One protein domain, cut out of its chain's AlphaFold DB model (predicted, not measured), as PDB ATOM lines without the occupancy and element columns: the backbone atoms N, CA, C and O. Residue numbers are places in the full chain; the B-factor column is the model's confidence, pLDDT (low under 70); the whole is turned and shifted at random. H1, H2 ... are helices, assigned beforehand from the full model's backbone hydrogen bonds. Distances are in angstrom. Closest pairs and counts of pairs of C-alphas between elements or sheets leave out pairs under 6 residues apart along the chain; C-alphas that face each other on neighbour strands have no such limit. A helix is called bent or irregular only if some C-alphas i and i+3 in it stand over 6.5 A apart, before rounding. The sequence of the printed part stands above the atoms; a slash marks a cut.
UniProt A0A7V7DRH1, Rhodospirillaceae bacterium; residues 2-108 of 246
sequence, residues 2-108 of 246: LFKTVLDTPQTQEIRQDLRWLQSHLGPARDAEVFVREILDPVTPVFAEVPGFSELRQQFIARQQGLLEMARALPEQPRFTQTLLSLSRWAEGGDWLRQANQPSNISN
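This is residues 2 to 108 of the 246 residues of a protein of Rhodospirillaceae bacterium (UniProt A0A7V7DRH1). A long, kinked helix, H1, makes the backbone of a rod, and the chain then folds back along it in two steps, with H3 beside H1 at a shallow tilt and H4 packing on residues 11 to 22 of H1 at a steep one. The turn-round makes one end of the rod, where residues 45 to 52, of which 45 to 47 belong to H2, stick out; the short H5 and residues 101 to 108 lie toward the opposite end. The printed part has 107 residues, with five named helices in the order H1, H2, H3, H4, H5 and no named strand, and its class is all helix. It is extended, with a radius of gyration of the C-alphas of 21.4 A and spans of 70 by 33 by 16 A.

H1, the longest helix, is residues 10 to 40 and measures 43.2 A from C-alpha 10 at (-4.104, -35.731, -15.788) to C-alpha 40 at (24.585, -51.438, 12.389). H1 has a kink of 39 degrees near residue 26; it is neither bent nor irregular, but only just: C-alphas 25 and 28 are 6.4 A apart. H3 is residues 53 to 72, 28.5 A long, and H4 is residues 78 to 93, 22.2 A long. H2 has four residues, 44 to 47. H5 is residues 95 to 100 and ends with C-alpha 100 at (-11.569, -25.983, -8.355).

H1 and H3 touch, with the C-alphas of Ala 29 and Leu 67 the closest at 4.9 A; they run opposite ways at a shallow tilt of 27 degrees. H1 touches H4 with residues 11 to 22 alone; the closest C-alphas, those of Asp 18 and Thr 83, are 5.9 A apart. These two run opposite ways at a steep tilt of 57 degrees. H3 and H4 are apart. H5 is close to H1 but not clearly touching, with the C-alphas of Gln 11 and Asp 95 the closest at 6.8 A, and their lines are about perpendicular at 77 degrees. H2 is close to H3 but not clearly touching; their closest C-alphas, of Phe 47 and Phe 53, are 6.6 A apart. H1 and H2 meet only through their link, as do H4 and H5. In H3, H4 and H5 every O i to N i+4 pair is within hydrogen-bond range, in H1 24 of 27 are, and H2 is too short for such a pair.

The two C-alphas farthest apart are those of Glu 49 and Pro 103, at 70.0 A. The printed part has no cut, and the four links between the helices are tight. The mean pLDDT of the printed part is 89.5; residues 99 to 108, of which 99 to 100 belong to H5, are under 70.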
ATOM      1  N   LEU A   2      -4.626 -36.573   0.707       76.69
ATOM      2  CA  LEU A   2      -5.505 -35.643   1.430       76.69
ATOM      3  C   LEU A   2      -6.398 -34.849   0.475       76.69
ATOM      4  O   LEU A   2      -7.601 -34.816   0.681       76.69
ATOM      5  N   PHE A   3      -5.828 -34.365  -0.622       80.69
ATOM      6  CA  PHE A   3      -6.513 -33.553  -1.627       80.69
ATOM      7  C   PHE A   3      -6.930 -34.369  -2.852       80.69
ATOM      8  O   PHE A   3      -6.864 -33.878  -3.971       80.69
ATOM      9  N   LYS A   4      -7.297 -35.651  -2.678       79.38
ATOM     10  CA  LYS A   4      -7.619 -36.508  -3.836       79.38
ATOM     11  C   LYS A   4      -8.740 -35.895  -4.681       79.38
ATOM     12  O   LYS A   4      -8.610 -35.901  -5.884       79.38
ATOM     13  N   THR A   5      -9.779 -35.355  -4.053       75.75
ATOM     14  CA  THR A   5     -10.945 -34.774  -4.738       75.75
ATOM     15  C   THR A   5     -10.639 -33.492  -5.510       75.75
ATOM     16  O   THR A   5     -11.390 -33.156  -6.410       75.75
ATOM     17  N   VAL A   6      -9.558 -32.788  -5.166       76.81
ATOM     18  CA  VAL A   6      -9.159 -31.523  -5.808       76.81
ATOM     19  C   VAL A   6      -8.062 -31.751  -6.852       76.81
ATOM     20  O   VAL A   6      -8.001 -31.060  -7.858       76.81
ATOM     21  N   LEU A   7      -7.189 -32.733  -6.618       84.88
ATOM     22  CA  LEU A   7      -6.006 -33.011  -7.432       84.88
ATOM     23  C   LEU A   7      -6.159 -34.303  -8.258       84.88
ATOM     24  O   LEU A   7      -5.192 -35.059  -8.402       84.88
ATOM     25  N   ASP A   8      -7.368 -34.642  -8.716       84.44
ATOM     26  CA  ASP A   8      -7.584 -35.804  -9.597       84.44
ATOM     27  C   ASP A   8      -7.599 -35.377 -11.062       84.44
ATOM     28  O   ASP A   8      -8.620 -35.389 -11.742       84.44
ATOM     29  N   THR A   9      -6.432 -34.944 -11.533       87.69
ATOM     30  CA  THR A   9      -6.260 -34.407 -12.882       87.69
ATOM     31  C   THR A   9      -5.154 -35.139 -13.640       87.69
ATOM     32  O   THR A   9      -4.242 -35.677 -12.998       87.69
ATOM     33  N   PRO A  10      -5.184 -35.158 -14.988       89.44
ATOM     34  CA  PRO A  10      -4.104 -35.731 -15.788       89.44
ATOM     35  C   PRO A  10      -2.732 -35.141 -15.436       89.44
ATOM     36  O   PRO A  10      -1.810 -35.906 -15.148       89.44
ATOM     37  N   GLN A  11      -2.617 -33.809 -15.313       91.12
ATOM     38  CA  GLN A  11      -1.344 -33.166 -14.959       91.12
ATOM     39  C   GLN A  11      -0.863 -33.579 -13.563       91.12
ATOM     40  O   GLN A  11       0.328 -33.790 -13.347       91.12
ATOM     41  N   THR A  12      -1.774 -33.779 -12.604       92.06
ATOM     42  CA  THR A  12      -1.380 -34.288 -11.283       92.06
ATOM     43  C   THR A  12      -0.772 -35.692 -11.375       92.06
ATOM     44  O   THR A  12       0.128 -36.028 -10.600       92.06
ATOM     45  N   GLN A  13      -1.252 -36.545 -12.284       91.56
ATOM     46  CA  GLN A  13      -0.686 -37.886 -12.446       91.56
ATOM     47  C   GLN A  13       0.710 -37.845 -13.078       91.56
ATOM     48  O   GLN A  13       1.556 -38.633 -12.661       91.56
ATOM     49  N   GLU A  14       0.968 -36.922 -14.005       93.50
ATOM     50  CA  GLU A  14       2.304 -36.677 -14.571       93.50
ATOM     51  C   GLU A  14       3.286 -36.235 -13.480       93.50
ATOM     52  O   GLU A  14       4.294 -36.900 -13.245       93.50
ATOM     53  N   ILE A  15       2.927 -35.216 -12.691       95.19
ATOM     54  CA  ILE A  15       3.759 -34.755 -11.568       95.19
ATOM     55  C   ILE A  15       4.004 -35.869 -10.546       95.19
ATOM     56  O   ILE A  15       5.102 -36.006 -10.010       95.19
ATOM     57  N   ARG A  16       3.013 -36.727 -10.274       94.00
ATOM     58  CA  ARG A  16       3.221 -37.892  -9.398       94.00
ATOM     59  C   ARG A  16       4.234 -38.880  -9.965       94.00
ATOM     60  O   ARG A  16       4.935 -39.505  -9.173       94.00
ATOM     61  N   GLN A  17       4.284 -39.075 -11.278       94.94
ATOM     62  CA  GLN A  17       5.282 -39.947 -11.900       94.94
ATOM     63  C   GLN A  17       6.681 -39.349 -11.765       94.94
ATOM     64  O   GLN A  17       7.597 -40.061 -11.360       94.94
ATOM     65  N   ASP A  18       6.820 -38.044 -11.979       94.81
ATOM     66  CA  ASP A  18       8.089 -37.339 -11.805       94.81
ATOM     67  C   ASP A  18       8.585 -37.373 -10.353       94.81
ATOM     68  O   ASP A  18       9.743 -37.695 -10.088       94.81
ATOM     69  N   LEU A  19       7.696 -37.145  -9.381       95.44
ATOM     70  CA  LEU A  19       8.037 -37.258  -7.961       95.44
ATOM     71  C   LEU A  19       8.395 -38.696  -7.557       95.44
ATOM     72  O   LEU A  19       9.275 -38.892  -6.719       95.44
ATOM     73  N   ARG A  20       7.748 -39.712  -8.148       95.44
ATOM     74  CA  ARG A  20       8.127 -41.121  -7.937       95.44
ATOM     75  C   ARG A  20       9.493 -41.430  -8.530       95.44
ATOM     76  O   ARG A  20      10.248 -42.165  -7.902       95.44
ATOM     77  N   TRP A  21       9.809 -40.875  -9.697       95.44
ATOM     78  CA  TRP A  21      11.136 -40.990 -10.291       95.44
ATOM     79  C   TRP A  21      12.198 -40.347  -9.387       95.44
ATOM     80  O   TRP A  21      13.177 -41.005  -9.058       95.44
ATOM     81  N   LEU A  22      11.985 -39.128  -8.880       94.94
ATOM     82  CA  LEU A  22      12.901 -38.529  -7.898       94.94
ATOM     83  C   LEU A  22      13.051 -39.409  -6.650       94.94
ATOM     84  O   LEU A  22      14.162 -39.693  -6.197       94.94
ATOM     85  N   GLN A  23      11.931 -39.896  -6.111       94.62
ATOM     86  CA  GLN A  23      11.934 -40.769  -4.943       94.62
ATOM     87  C   GLN A  23      12.697 -42.079  -5.197       94.62
ATOM     88  O   GLN A  23      13.375 -42.547  -4.288       94.62
ATOM     89  N   SER A  24      12.624 -42.671  -6.394       94.38
ATOM     90  CA  SER A  24      13.311 -43.938  -6.688       94.38
ATOM     91  C   SER A  24      14.834 -43.811  -6.690       94.38
ATOM     92  O   SER A  24      15.516 -44.819  -6.548       94.38
ATOM     93  N   HIS A  25      15.364 -42.596  -6.831       92.25
ATOM     94  CA  HIS A  25      16.802 -42.332  -6.802       92.25
ATOM     95  C   HIS A  25      17.290 -41.911  -5.411       92.25
ATOM     96  O   HIS A  25      18.366 -42.314  -4.982       92.25
ATOM     97  N   LEU A  26      16.486 -41.134  -4.677       94.50
ATOM     98  CA  LEU A  26      16.830 -40.681  -3.322       94.50
ATOM     99  C   LEU A  26      16.523 -41.732  -2.244       94.50
ATOM    100  O   LEU A  26      17.204 -41.799  -1.221       94.50
ATOM    101  N   GLY A  27      15.492 -42.549  -2.468       94.38
ATOM    102  CA  GLY A  27      15.019 -43.578  -1.544       94.38
ATOM    103  C   GLY A  27      16.103 -44.585  -1.159       94.38
ATOM    104  O   GLY A  27      16.387 -44.695   0.030       94.38
ATOM    105  N   PRO A  28      16.777 -45.245  -2.121       94.94
ATOM    106  CA  PRO A  28      17.823 -46.222  -1.818       94.94
ATOM    107  C   PRO A  28      18.964 -45.661  -0.962       94.94
ATOM    108  O   PRO A  28      19.433 -46.335  -0.047       94.94
ATOM    109  N   ALA A  29      19.389 -44.419  -1.220       94.94
ATOM    110  CA  ALA A  29      20.426 -43.762  -0.428       94.94
ATOM    111  C   ALA A  29      19.964 -43.520   1.016       94.94
ATOM    112  O   ALA A  29      20.702 -43.799   1.961       94.94
ATOM    113  N   ARG A  30      18.717 -43.060   1.194       94.06
ATOM    114  CA  ARG A  30      18.129 -42.867   2.523       94.06
ATOM    115  C   ARG A  30      17.952 -44.188   3.268       94.06
ATOM    116  O   ARG A  30      18.243 -44.241   4.458       94.06
ATOM    117  N   ASP A  31      17.491 -45.231   2.589       94.12
ATOM    118  CA  ASP A  31      17.292 -46.551   3.187       94.12
ATOM    119  C   ASP A  31      18.629 -47.155   3.640       94.12
ATOM    120  O   ASP A  31      18.719 -47.680   4.748       94.12
ATOM    121  N   ALA A  32      19.692 -47.011   2.839       95.06
ATOM    122  CA  ALA A  32      21.038 -47.440   3.219       95.06
ATOM    123  C   ALA A  32      21.593 -46.642   4.412       95.06
ATOM    124  O   ALA A  32      22.194 -47.224   5.314       95.06
ATOM    125  N   GLU A  33      21.361 -45.327   4.459       95.06
ATOM    126  CA  GLU A  33      21.749 -44.487   5.599       95.06
ATOM    127  C   GLU A  33      21.026 -44.893   6.885       95.06
ATOM    128  O   GLU A  33      21.658 -45.052   7.928       95.06
ATOM    129  N   VAL A  34      19.709 -45.101   6.807       94.12
ATOM    130  CA  VAL A  34      18.899 -45.576   7.935       94.12
ATOM    131  C   VAL A  34      19.367 -46.957   8.386       94.12
ATOM    132  O   VAL A  34      19.488 -47.183   9.583       94.12
ATOM    133  N   PHE A  35      19.691 -47.861   7.461       95.88
ATOM    134  CA  PHE A  35      20.205 -49.182   7.814       95.88
ATOM    135  C   PHE A  35      21.526 -49.092   8.592       95.88
ATOM    136  O   PHE A  35      21.651 -49.690   9.655       95.88
ATOM    137  N   VAL A  36      22.502 -48.305   8.131       96.06
ATOM    138  CA  VAL A  36      23.766 -48.139   8.874       96.06
ATOM    139  C   VAL A  36      23.502 -47.538  10.258       96.06
ATOM    140  O   VAL A  36      23.898 -48.123  11.265       96.06
ATOM    141  N   ARG A  37      22.755 -46.431  10.310       95.94
ATOM    142  CA  ARG A  37      22.540 -45.647  11.530       95.94
ATOM    143  C   ARG A  37      21.671 -46.339  12.577       95.94
ATOM    144  O   ARG A  37      21.960 -46.256  13.763       95.94
ATOM    145  N   GLU A  38      20.580 -46.975  12.159       95.12
ATOM    146  CA  GLU A  38      19.585 -47.554  13.072       95.12
ATOM    147  C   GLU A  38      19.804 -49.055  13.301       95.12
ATOM    148  O   GLU A  38      19.291 -49.595  14.279       95.12
ATOM    149  N   ILE A  39      20.552 -49.749  12.428       95.56
ATOM    150  CA  ILE A  39      20.741 -51.207  12.516       95.56
ATOM    151  C   ILE A  39      22.176 -51.584  12.877       95.56
ATOM    152  O   ILE A  39      22.363 -52.381  13.796       95.56
ATOM    153  N   LEU A  40      23.184 -51.038  12.188       95.75
ATOM    154  CA  LEU A  40      24.585 -51.438  12.389       95.75
ATOM    155  C   LEU A  40      25.279 -50.667  13.515       95.75
ATOM    156  O   LEU A  40      25.999 -51.261  14.321       95.75
ATOM    157  N   ASP A  41      25.077 -49.356  13.599       95.88
ATOM    158  CA  ASP A  41      25.733 -48.535  14.618       95.88
ATOM    159  C   ASP A  41      25.332 -48.934  16.055       95.88
ATOM    160  O   ASP A  41      26.234 -49.080  16.883       95.88
ATOM    161  N   PRO A  42      24.055 -49.244  16.377       95.44
ATOM    162  CA  PRO A  42      23.668 -49.634  17.738       95.44
ATOM    163  C   PRO A  42      24.277 -50.956  18.217       95.44
ATOM    164  O   PRO A  42      24.482 -51.137  19.416       95.44
ATOM    165  N   VAL A  43      24.577 -51.881  17.298       95.88
ATOM    166  CA  VAL A  43      25.191 -53.177  17.637       95.88
ATOM    167  C   VAL A  43      26.714 -53.117  17.668       95.88
ATOM    168  O   VAL A  43      27.340 -53.972  18.287       95.88
ATOM    169  N   THR A  44      27.321 -52.095  17.056       95.62
ATOM    170  CA  THR A  44      28.782 -51.969  16.920       95.62
ATOM    171  C   THR A  44      29.531 -52.100  18.255       95.62
ATOM    172  O   THR A  44      30.477 -52.884  18.298       95.62
ATOM    173  N   PRO A  45      29.115 -51.455  19.367       95.38
ATOM    174  CA  PRO A  45      29.820 -51.585  20.648       95.38
ATOM    175  C   PRO A  45      29.816 -53.003  21.232       95.38
ATOM    176  O   PRO A  45      30.708 -53.356  21.993       95.38
ATOM    177  N   VAL A  46      28.803 -53.809  20.901       94.94
ATOM    178  CA  VAL A  46      28.624 -55.169  21.436       94.94
ATOM    179  C   VAL A  46      29.223 -56.218  20.492       94.94
ATOM    180  O   VAL A  46      29.623 -57.290  20.932       94.94
ATOM    181  N   PHE A  47      29.294 -55.914  19.193       95.44
ATOM    182  CA  PHE A  47      29.665 -56.861  18.140       95.44
ATOM    183  C   PHE A  47      31.076 -56.624  17.584       95.44
ATOM    184  O   PHE A  47      31.493 -57.357  16.693       95.44
ATOM    185  N   ALA A  48      31.817 -55.635  18.095       92.62
ATOM    186  CA  ALA A  48      33.139 -55.259  17.588       92.62
ATOM    187  C   ALA A  48      34.114 -56.448  17.465       92.62
ATOM    188  O   ALA A  48      34.793 -56.572  16.452       92.62
ATOM    189  N   GLU A  49      34.111 -57.344  18.455       93.50
ATOM    190  CA  GLU A  49      34.990 -58.525  18.517       93.50
ATOM    191  C   GLU A  49      34.390 -59.778  17.853       93.50
ATOM    192  O   GLU A  49      35.012 -60.840  17.825       93.50
ATOM    193  N   VAL A  50      33.162 -59.699  17.328       94.75
ATOM    194  CA  VAL A  50      32.511 -60.834  16.666       94.75
ATOM    195  C   VAL A  50      33.167 -61.042  15.293       94.75
ATOM    196  O   VAL A  50      33.124 -60.132  14.456       94.75
ATOM    197  N   PRO A  51      33.740 -62.229  15.000       93.44
ATOM    198  CA  PRO A  51      34.413 -62.451  13.725       93.44
ATOM    199  C   PRO A  51      33.478 -62.190  12.538       93.44
ATOM    200  O   PRO A  51      32.322 -62.609  12.539       93.44
ATOM    201  N   GLY A  52      33.961 -61.476  11.520       91.19
ATOM    202  CA  GLY A  52      33.181 -61.123  10.326       91.19
ATOM    203  C   GLY A  52      32.250 -59.908  10.464       91.19
ATOM    204  O   GLY A  52      31.751 -59.431   9.445       91.19
ATOM    205  N   PHE A  53      32.047 -59.346  11.665       94.81
ATOM    206  CA  PHE A  53      31.213 -58.146  11.835       94.81
ATOM    207  C   PHE A  53      31.802 -56.911  11.150       94.81
ATOM    208  O   PHE A  53      31.092 -56.223  10.415       94.81
ATOM    209  N   SER A  54      33.098 -56.650  11.346       93.75
ATOM    210  CA  SER A  54      33.766 -55.496  10.729       93.75
ATOM    211  C   SER A  54      33.660 -55.528   9.203       93.75
ATOM    212  O   SER A  54      33.357 -54.511   8.582       93.75
ATOM    213  N   GLU A  55      33.850 -56.699   8.595       93.06
ATOM    214  CA  GLU A  55      33.773 -56.857   7.143       93.06
ATOM    215  C   GLU A  55      32.345 -56.673   6.619       93.06
ATOM    216  O   GLU A  55      32.126 -55.892   5.693       93.06
ATOM    217  N   LEU A  56      31.350 -57.291   7.267       92.38
ATOM    218  CA  LEU A  56      29.938 -57.076   6.937       92.38
ATOM    219  C   LEU A  56      29.569 -55.583   7.026       92.38
ATOM    220  O   LEU A  56      28.937 -55.033   6.123       92.38
ATOM    221  N   ARG A  57      29.994 -54.902   8.096       94.88
ATOM    222  CA  ARG A  57      29.742 -53.468   8.292       94.88
ATOM    223  C   ARG A  57      30.379 -52.626   7.185       94.88
ATOM    224  O   ARG A  57      29.723 -51.728   6.660       94.88
ATOM    225  N   GLN A  58      31.622 -52.920   6.806       94.31
ATOM    226  CA  GLN A  58      32.311 -52.223   5.715       94.31
ATOM    227  C   GLN A  58      31.592 -52.395   4.372       94.31
ATOM    228  O   GLN A  58      31.437 -51.411   3.652       94.31
ATOM    229  N   GLN A  59      31.077 -53.591   4.062       93.06
ATOM    230  CA  GLN A  59      30.299 -53.830   2.838       93.06
ATOM    231  C   GLN A  59      29.050 -52.934   2.768       93.06
ATOM    232  O   GLN A  59      28.786 -52.304   1.739       93.06
ATOM    233  N   PHE A  60      28.297 -52.822   3.865       94.62
ATOM    234  CA  PHE A  60      27.114 -51.956   3.913       94.62
ATOM    235  C   PHE A  60      27.459 -50.462   3.848       94.62
ATOM    236  O   PHE A  60      26.740 -49.712   3.188       94.62
ATOM    237  N   ILE A  61      28.562 -50.028   4.467       96.00
ATOM    238  CA  ILE A  61      29.033 -48.636   4.383       96.00
ATOM    239  C   ILE A  61      29.479 -48.288   2.962       96.00
ATOM    240  O   ILE A  61      29.078 -47.251   2.441       96.00
ATOM    241  N   ALA A  62      30.248 -49.157   2.303       95.75
ATOM    242  CA  ALA A  62      30.662 -48.945   0.917       95.75
ATOM    243  C   ALA A  62      29.442 -48.840  -0.014       95.75
ATOM    244  O   ALA A  62      29.350 -47.932  -0.842       95.75
ATOM    245  N   ARG A  63      28.442 -49.711   0.181       94.19
ATOM    246  CA  ARG A  63      27.166 -49.638  -0.544       94.19
ATOM    247  C   ARG A  63      26.426 -48.324  -0.288       94.19
ATOM    248  O   ARG A  63      25.913 -47.724  -1.230       94.19
ATOM    249  N   GLN A  64      26.355 -47.873   0.964       96.25
ATOM    250  CA  GLN A  64      25.741 -46.593   1.323       96.25
ATOM    251  C   GLN A  64      26.447 -45.422   0.626       96.25
ATOM    252  O   GLN A  64      25.777 -44.554   0.070       96.25
ATOM    253  N   GLN A  65      27.782 -45.400   0.639       96.44
ATOM    254  CA  GLN A  65      28.585 -44.349   0.009       96.44
ATOM    255  C   GLN A  65      28.314 -44.259  -1.495       96.44
ATOM    256  O   GLN A  65      27.965 -43.180  -1.970       96.44
ATOM    257  N   GLY A  66      28.340 -45.387  -2.215       96.44
ATOM    258  CA  GLY A  66      28.026 -45.403  -3.647       96.44
ATOM    259  C   GLY A  66      26.608 -44.900  -3.954       96.44
ATOM    260  O   GLY A  66      26.406 -44.108  -4.872       96.44
ATOM    261  N   LEU A  67      25.612 -45.278  -3.144       96.00
ATOM    262  CA  LEU A  67      24.239 -44.778  -3.305       96.00
ATOM    263  C   LEU A  67      24.124 -43.271  -3.029       96.00
ATOM    264  O   LEU A  67      23.367 -42.579  -3.709       96.00
ATOM    265  N   LEU A  68      24.867 -42.749  -2.051       94.94
ATOM    266  CA  LEU A  68      24.912 -41.315  -1.758       94.94
ATOM    267  C   LEU A  68      25.583 -40.521  -2.880       94.94
ATOM    268  O   LEU A  68      25.129 -39.422  -3.187       94.94
ATOM    269  N   GLU A  69      26.632 -41.054  -3.499       95.62
ATOM    270  CA  GLU A  69      27.275 -40.436  -4.663       95.62
ATOM    271  C   GLU A  69      26.307 -40.348  -5.844       95.62
ATOM    272  O   GLU A  69      26.104 -39.261  -6.387       95.62
ATOM    273  N   MET A  70      25.607 -41.445  -6.162       93.25
ATOM    274  CA  MET A  70      24.557 -41.435  -7.187       93.25
ATOM    275  C   MET A  70      23.458 -40.417  -6.860       93.25
ATOM    276  O   MET A  70      23.010 -39.693  -7.749       93.25
ATOM    277  N   ALA A  71      23.045 -40.322  -5.589       94.38
ATOM    278  CA  ALA A  71      22.044 -39.358  -5.137       94.38
ATOM    279  C   ALA A  71      22.517 -37.897  -5.272       94.38
ATOM    280  O   ALA A  71      21.734 -37.020  -5.637       94.38
ATOM    281  N   ARG A  72      23.799 -37.627  -4.999       94.56
ATOM    282  CA  ARG A  72      24.410 -36.293  -5.107       94.56
ATOM    283  C   ARG A  72      24.568 -35.825  -6.548       94.56
ATOM    284  O   ARG A  72      24.498 -34.624  -6.776       94.56
ATOM    285  N   ALA A  73      24.721 -36.748  -7.492       95.19
ATOM    286  CA  ALA A  73      24.809 -36.443  -8.917       95.19
ATOM    287  C   ALA A  73      23.440 -36.169  -9.578       95.19
ATOM    288  O   ALA A  73      23.390 -35.764 -10.737       95.19
ATOM    289  N   LEU A  74      22.302 -36.362  -8.885       94.12
ATOM    290  CA  LEU A  74      20.974 -36.125  -9.486       94.12
ATOM    291  C   LEU A  74      20.788 -34.733 -10.102       94.12
ATOM    292  O   LEU A  74      20.220 -34.673 -11.193       94.12
ATOM    293  N   PRO A  75      21.221 -33.633  -9.459       95.50
ATOM    294  CA  PRO A  75      21.062 -32.294 -10.019       95.50
ATOM    295  C   PRO A  75      21.772 -32.084 -11.361       95.50
ATOM    296  O   PRO A  75      21.390 -31.188 -12.107       95.50
ATOM    297  N   GLU A  76      22.766 -32.912 -11.694       94.62
ATOM    298  CA  GLU A  76      23.475 -32.866 -12.979       94.62
ATOM    299  C   GLU A  76      22.633 -33.450 -14.125       94.62
ATOM    300  O   GLU A  76      22.887 -33.181 -15.299       94.62
ATOM    301  N   GLN A  77      21.596 -34.234 -13.810       94.44
ATOM    302  CA  GLN A  77      20.712 -34.811 -14.816       94.44
ATOM    303  C   GLN A  77      19.697 -33.763 -15.301       94.44
ATOM    304  O   GLN A  77      18.924 -33.247 -14.489       94.44
ATOM    305  N   PRO A  78      19.561 -33.525 -16.621       95.75
ATOM    306  CA  PRO A  78      18.579 -32.575 -17.154       95.75
ATOM    307  C   PRO A  78      17.144 -32.841 -16.679       95.75
ATOM    308  O   PRO A  78      16.369 -31.910 -16.452       95.75
ATOM    309  N   ARG A  79      16.800 -34.121 -16.474       95.31
ATOM    310  CA  ARG A  79      15.492 -34.544 -15.970       95.31
ATOM    311  C   ARG A  79      15.188 -33.996 -14.572       95.31
ATOM    312  O   ARG A  79      14.036 -33.673 -14.311       95.31
ATOM    313  N   PHE A  80      16.185 -33.836 -13.698       95.62
ATOM    314  CA  PHE A  80      15.986 -33.275 -12.357       95.62
ATOM    315  C   PHE A  80      15.445 -31.845 -12.436       95.62
ATOM    316  O   PHE A  80      14.395 -31.536 -11.870       95.62
ATOM    317  N   THR A  81      16.116 -30.998 -13.217       95.44
ATOM    318  CA  THR A  81      15.699 -29.610 -13.445       95.44
ATOM    319  C   THR A  81      14.335 -29.543 -14.127       95.44
ATOM    320  O   THR A  81      13.484 -28.761 -13.710       95.44
ATOM    321  N   GLN A  82      14.081 -30.399 -15.123       95.75
ATOM    322  CA  GLN A  82      12.769 -30.488 -15.776       95.75
ATOM    323  C   GLN A  82      11.661 -30.847 -14.784       95.75
ATOM    324  O   GLN A  82      10.633 -30.177 -14.767       95.75
ATOM    325  N   THR A  83      11.872 -31.842 -13.920       95.88
ATOM    326  CA  THR A  83      10.904 -32.214 -12.883       95.88
ATOM    327  C   THR A  83      10.609 -31.048 -11.937       95.88
ATOM    328  O   THR A  83       9.442 -30.797 -11.638       95.88
ATOM    329  N   LEU A  84      11.627 -30.305 -11.486       95.75
ATOM    330  CA  LEU A  84      11.416 -29.145 -10.614       95.75
ATOM    331  C   LEU A  84      10.639 -28.025 -11.318       95.75
ATOM    332  O   LEU A  84       9.714 -27.466 -10.735       95.75
ATOM    333  N   LEU A  85      10.961 -27.731 -12.579       95.88
ATOM    334  CA  LEU A  85      10.242 -26.727 -13.367       95.88
ATOM    335  C   LEU A  85       8.788 -27.140 -13.637       95.88
ATOM    336  O   LEU A  85       7.883 -26.319 -13.491       95.88
ATOM    337  N   SER A  86       8.550 -28.409 -13.980       95.12
ATOM    338  CA  SER A  86       7.206 -28.966 -14.168       95.12
ATOM    339  C   SER A  86       6.385 -28.885 -12.886       95.12
ATOM    340  O   SER A  86       5.230 -28.457 -12.926       95.12
ATOM    341  N   LEU A  87       6.983 -29.227 -11.740       95.94
ATOM    342  CA  LEU A  87       6.337 -29.118 -10.433       95.94
ATOM    343  C   LEU A  87       5.949 -27.669 -10.116       95.94
ATOM    344  O   LEU A  87       4.803 -27.430  -9.741       95.94
ATOM    345  N   SER A  88       6.861 -26.712 -10.308       95.06
ATOM    346  CA  SER A  88       6.588 -25.286 -10.083       95.06
ATOM    347  C   SER A  88       5.484 -24.767 -11.004       95.06
ATOM    348  O   SER A  88       4.541 -24.127 -10.547       95.06
ATOM    349  N   ARG A  89       5.532 -25.113 -12.297       94.75
ATOM    350  CA  ARG A  89       4.483 -24.746 -13.261       94.75
ATOM    351  C   ARG A  89       3.120 -25.315 -12.866       94.75
ATOM    352  O   ARG A  89       2.109 -24.631 -12.996       94.75
ATOM    353  N   TRP A  90       3.079 -26.564 -12.409       94.69
ATOM    354  CA  TRP A  90       1.845 -27.204 -11.956       94.69
ATOM    355  C   TRP A  90       1.313 -26.597 -10.650       94.69
ATOM    356  O   TRP A  90       0.098 -26.469 -10.491       94.69
ATOM    357  N   ALA A  91       2.198 -26.194  -9.735       92.25
ATOM    358  CA  ALA A  91       1.812 -25.532  -8.493       92.25
ATOM    359  C   ALA A  91       1.174 -24.152  -8.744       92.25
ATOM    360  O   ALA A  91       0.158 -23.844  -8.132       92.25
ATOM    361  N   GLU A  92       1.719 -23.367  -9.678       92.12
ATOM    362  CA  GLU A  92       1.254 -21.999  -9.976       92.12
ATOM    363  C   GLU A  92       0.091 -21.939 -10.984       92.12
ATOM    364  O   GLU A  92      -0.714 -21.010 -10.968       92.12
ATOM    365  N   GLY A  93      -0.005 -22.910 -11.899       88.88
ATOM    366  CA  GLY A  93      -0.911 -22.828 -13.057       88.88
ATOM    367  C   GLY A  93      -1.555 -24.147 -13.476       88.88
ATOM    368  O   GLY A  93      -2.047 -24.265 -14.608       88.88
ATOM    369  N   GLY A  94      -1.524 -25.153 -12.601       87.69
ATOM    370  CA  GLY A  94      -2.056 -26.483 -12.876       87.69
ATOM    371  C   GLY A  94      -3.553 -26.490 -13.194       87.69
ATOM    372  O   GLY A  94      -4.328 -25.626 -12.785       87.69
ATOM    373  N   ASP A  95      -3.980 -27.507 -13.932       87.06
ATOM    374  CA  ASP A  95      -5.381 -27.762 -14.282       87.06
ATOM    375  C   ASP A  95      -6.329 -27.890 -13.077       87.06
ATOM    376  O   ASP A  95      -7.510 -27.558 -13.190       87.06
ATOM    377  N   TRP A  96      -5.810 -28.285 -11.916       85.44
ATOM    378  CA  TRP A  96      -6.550 -28.341 -10.658       85.44
ATOM    379  C   TRP A  96      -7.092 -26.969 -10.222       85.44
ATOM    380  O   TRP A  96      -8.186 -26.913  -9.663       85.44
ATOM    381  N   LEU A  97      -6.413 -25.859 -10.548       82.88
ATOM    382  CA  LEU A  97      -6.926 -24.502 -10.298       82.88
ATOM    383  C   LEU A  97      -8.177 -24.214 -11.138       82.88
ATOM    384  O   LEU A  97      -9.120 -23.582 -10.670       82.88
ATOM    385  N   ARG A  98      -8.220 -24.719 -12.377       77.38
ATOM    386  CA  ARG A  98      -9.383 -24.569 -13.265       77.38
ATOM    387  C   ARG A  98     -10.549 -25.460 -12.835       77.38
ATOM    388  O   ARG A  98     -11.691 -25.026 -12.926       77.38
ATOM    389  N   GLN A  99     -10.277 -26.678 -12.358       69.00
ATOM    390  CA  GLN A  99     -11.311 -27.586 -11.842       69.00
ATOM    391  C   GLN A  99     -11.904 -27.130 -10.506       69.00
ATOM    392  O   GLN A  99     -13.108 -27.284 -10.309       69.00
ATOM    393  N   ALA A 100     -11.092 -26.555  -9.613       61.09
ATOM    394  CA  ALA A 100     -11.569 -25.983  -8.355       61.09
ATOM    395  C   ALA A 100     -12.578 -24.845  -8.592       61.09
ATOM    396  O   ALA A 100     -13.542 -24.712  -7.850       61.09
ATOM    397  N   ASN A 101     -12.417 -24.083  -9.675       56.94
ATOM    398  CA  ASN A 101     -13.322 -22.988 -10.030       56.94
ATOM    399  C   ASN A 101     -14.617 -23.443 -10.737       56.94
ATOM    400  O   ASN A 101     -15.407 -22.593 -11.151       56.94
ATOM    401  N   GLN A 102     -14.860 -24.752 -10.905       59.75
ATOM    402  CA  GLN A 102     -16.115 -25.249 -11.475       59.75
ATOM    403  C   GLN A 102     -17.199 -25.409 -10.387       59.75
ATOM    404  O   GLN A 102     -16.967 -26.116  -9.402       59.75
ATOM    405  N   PRO A 103     -18.408 -24.843 -10.584       52.59
ATOM    406  CA  PRO A 103     -19.472 -24.790  -9.571       52.59
ATOM    407  C   PRO A 103     -20.039 -26.152  -9.123       52.59
ATOM    408  O   PRO A 103     -20.840 -26.201  -8.195       52.59
ATOM    409  N   SER A 104     -19.649 -27.261  -9.759       56.47
ATOM    410  CA  SER A 104     -20.094 -28.625  -9.439       56.47
ATOM    411  C   SER A 104     -19.158 -29.412  -8.508       56.47
ATOM    412  O   SER A 104     -19.585 -30.431  -7.966       56.47
ATOM    413  N   ASN A 105     -17.905 -28.977  -8.304       51.53
ATOM    414  CA  ASN A 105     -16.880 -29.778  -7.604       51.53
ATOM    415  C   ASN A 105     -16.573 -29.317  -6.174       51.53
ATOM    416  O   ASN A 105     -16.106 -30.112  -5.355       51.53
ATOM    417  N   ILE A 106     -16.854 -28.058  -5.852       54.12
ATOM    418  CA  ILE A 106     -16.825 -27.552  -4.483       54.12
ATOM    419  C   ILE A 106     -18.284 -27.445  -4.069       54.12
ATOM    420  O   ILE A 106     -19.038 -26.685  -4.664       54.12
ATOM    421  N   SER A 107     -18.719 -28.231  -3.080       54.50
ATOM    422  CA  SER A 107     -19.997 -27.954  -2.420       54.50
ATOM    423  C   SER A 107     -19.938 -26.490  -1.988       54.50
ATOM    424  O   SER A 107     -19.092 -26.160  -1.160       54.50
ATOM    425  N   ASN A 108     -20.750 -25.626  -2.611       53.38
ATOM    426  CA  ASN A 108     -20.618 -24.157  -2.636       53.38
ATOM    427  C   ASN A 108     -20.600 -23.454  -1.257       53.38
ATOM    428  O   ASN A 108     -20.594 -22.232  -1.202       53.38
TER     429      ASN A 108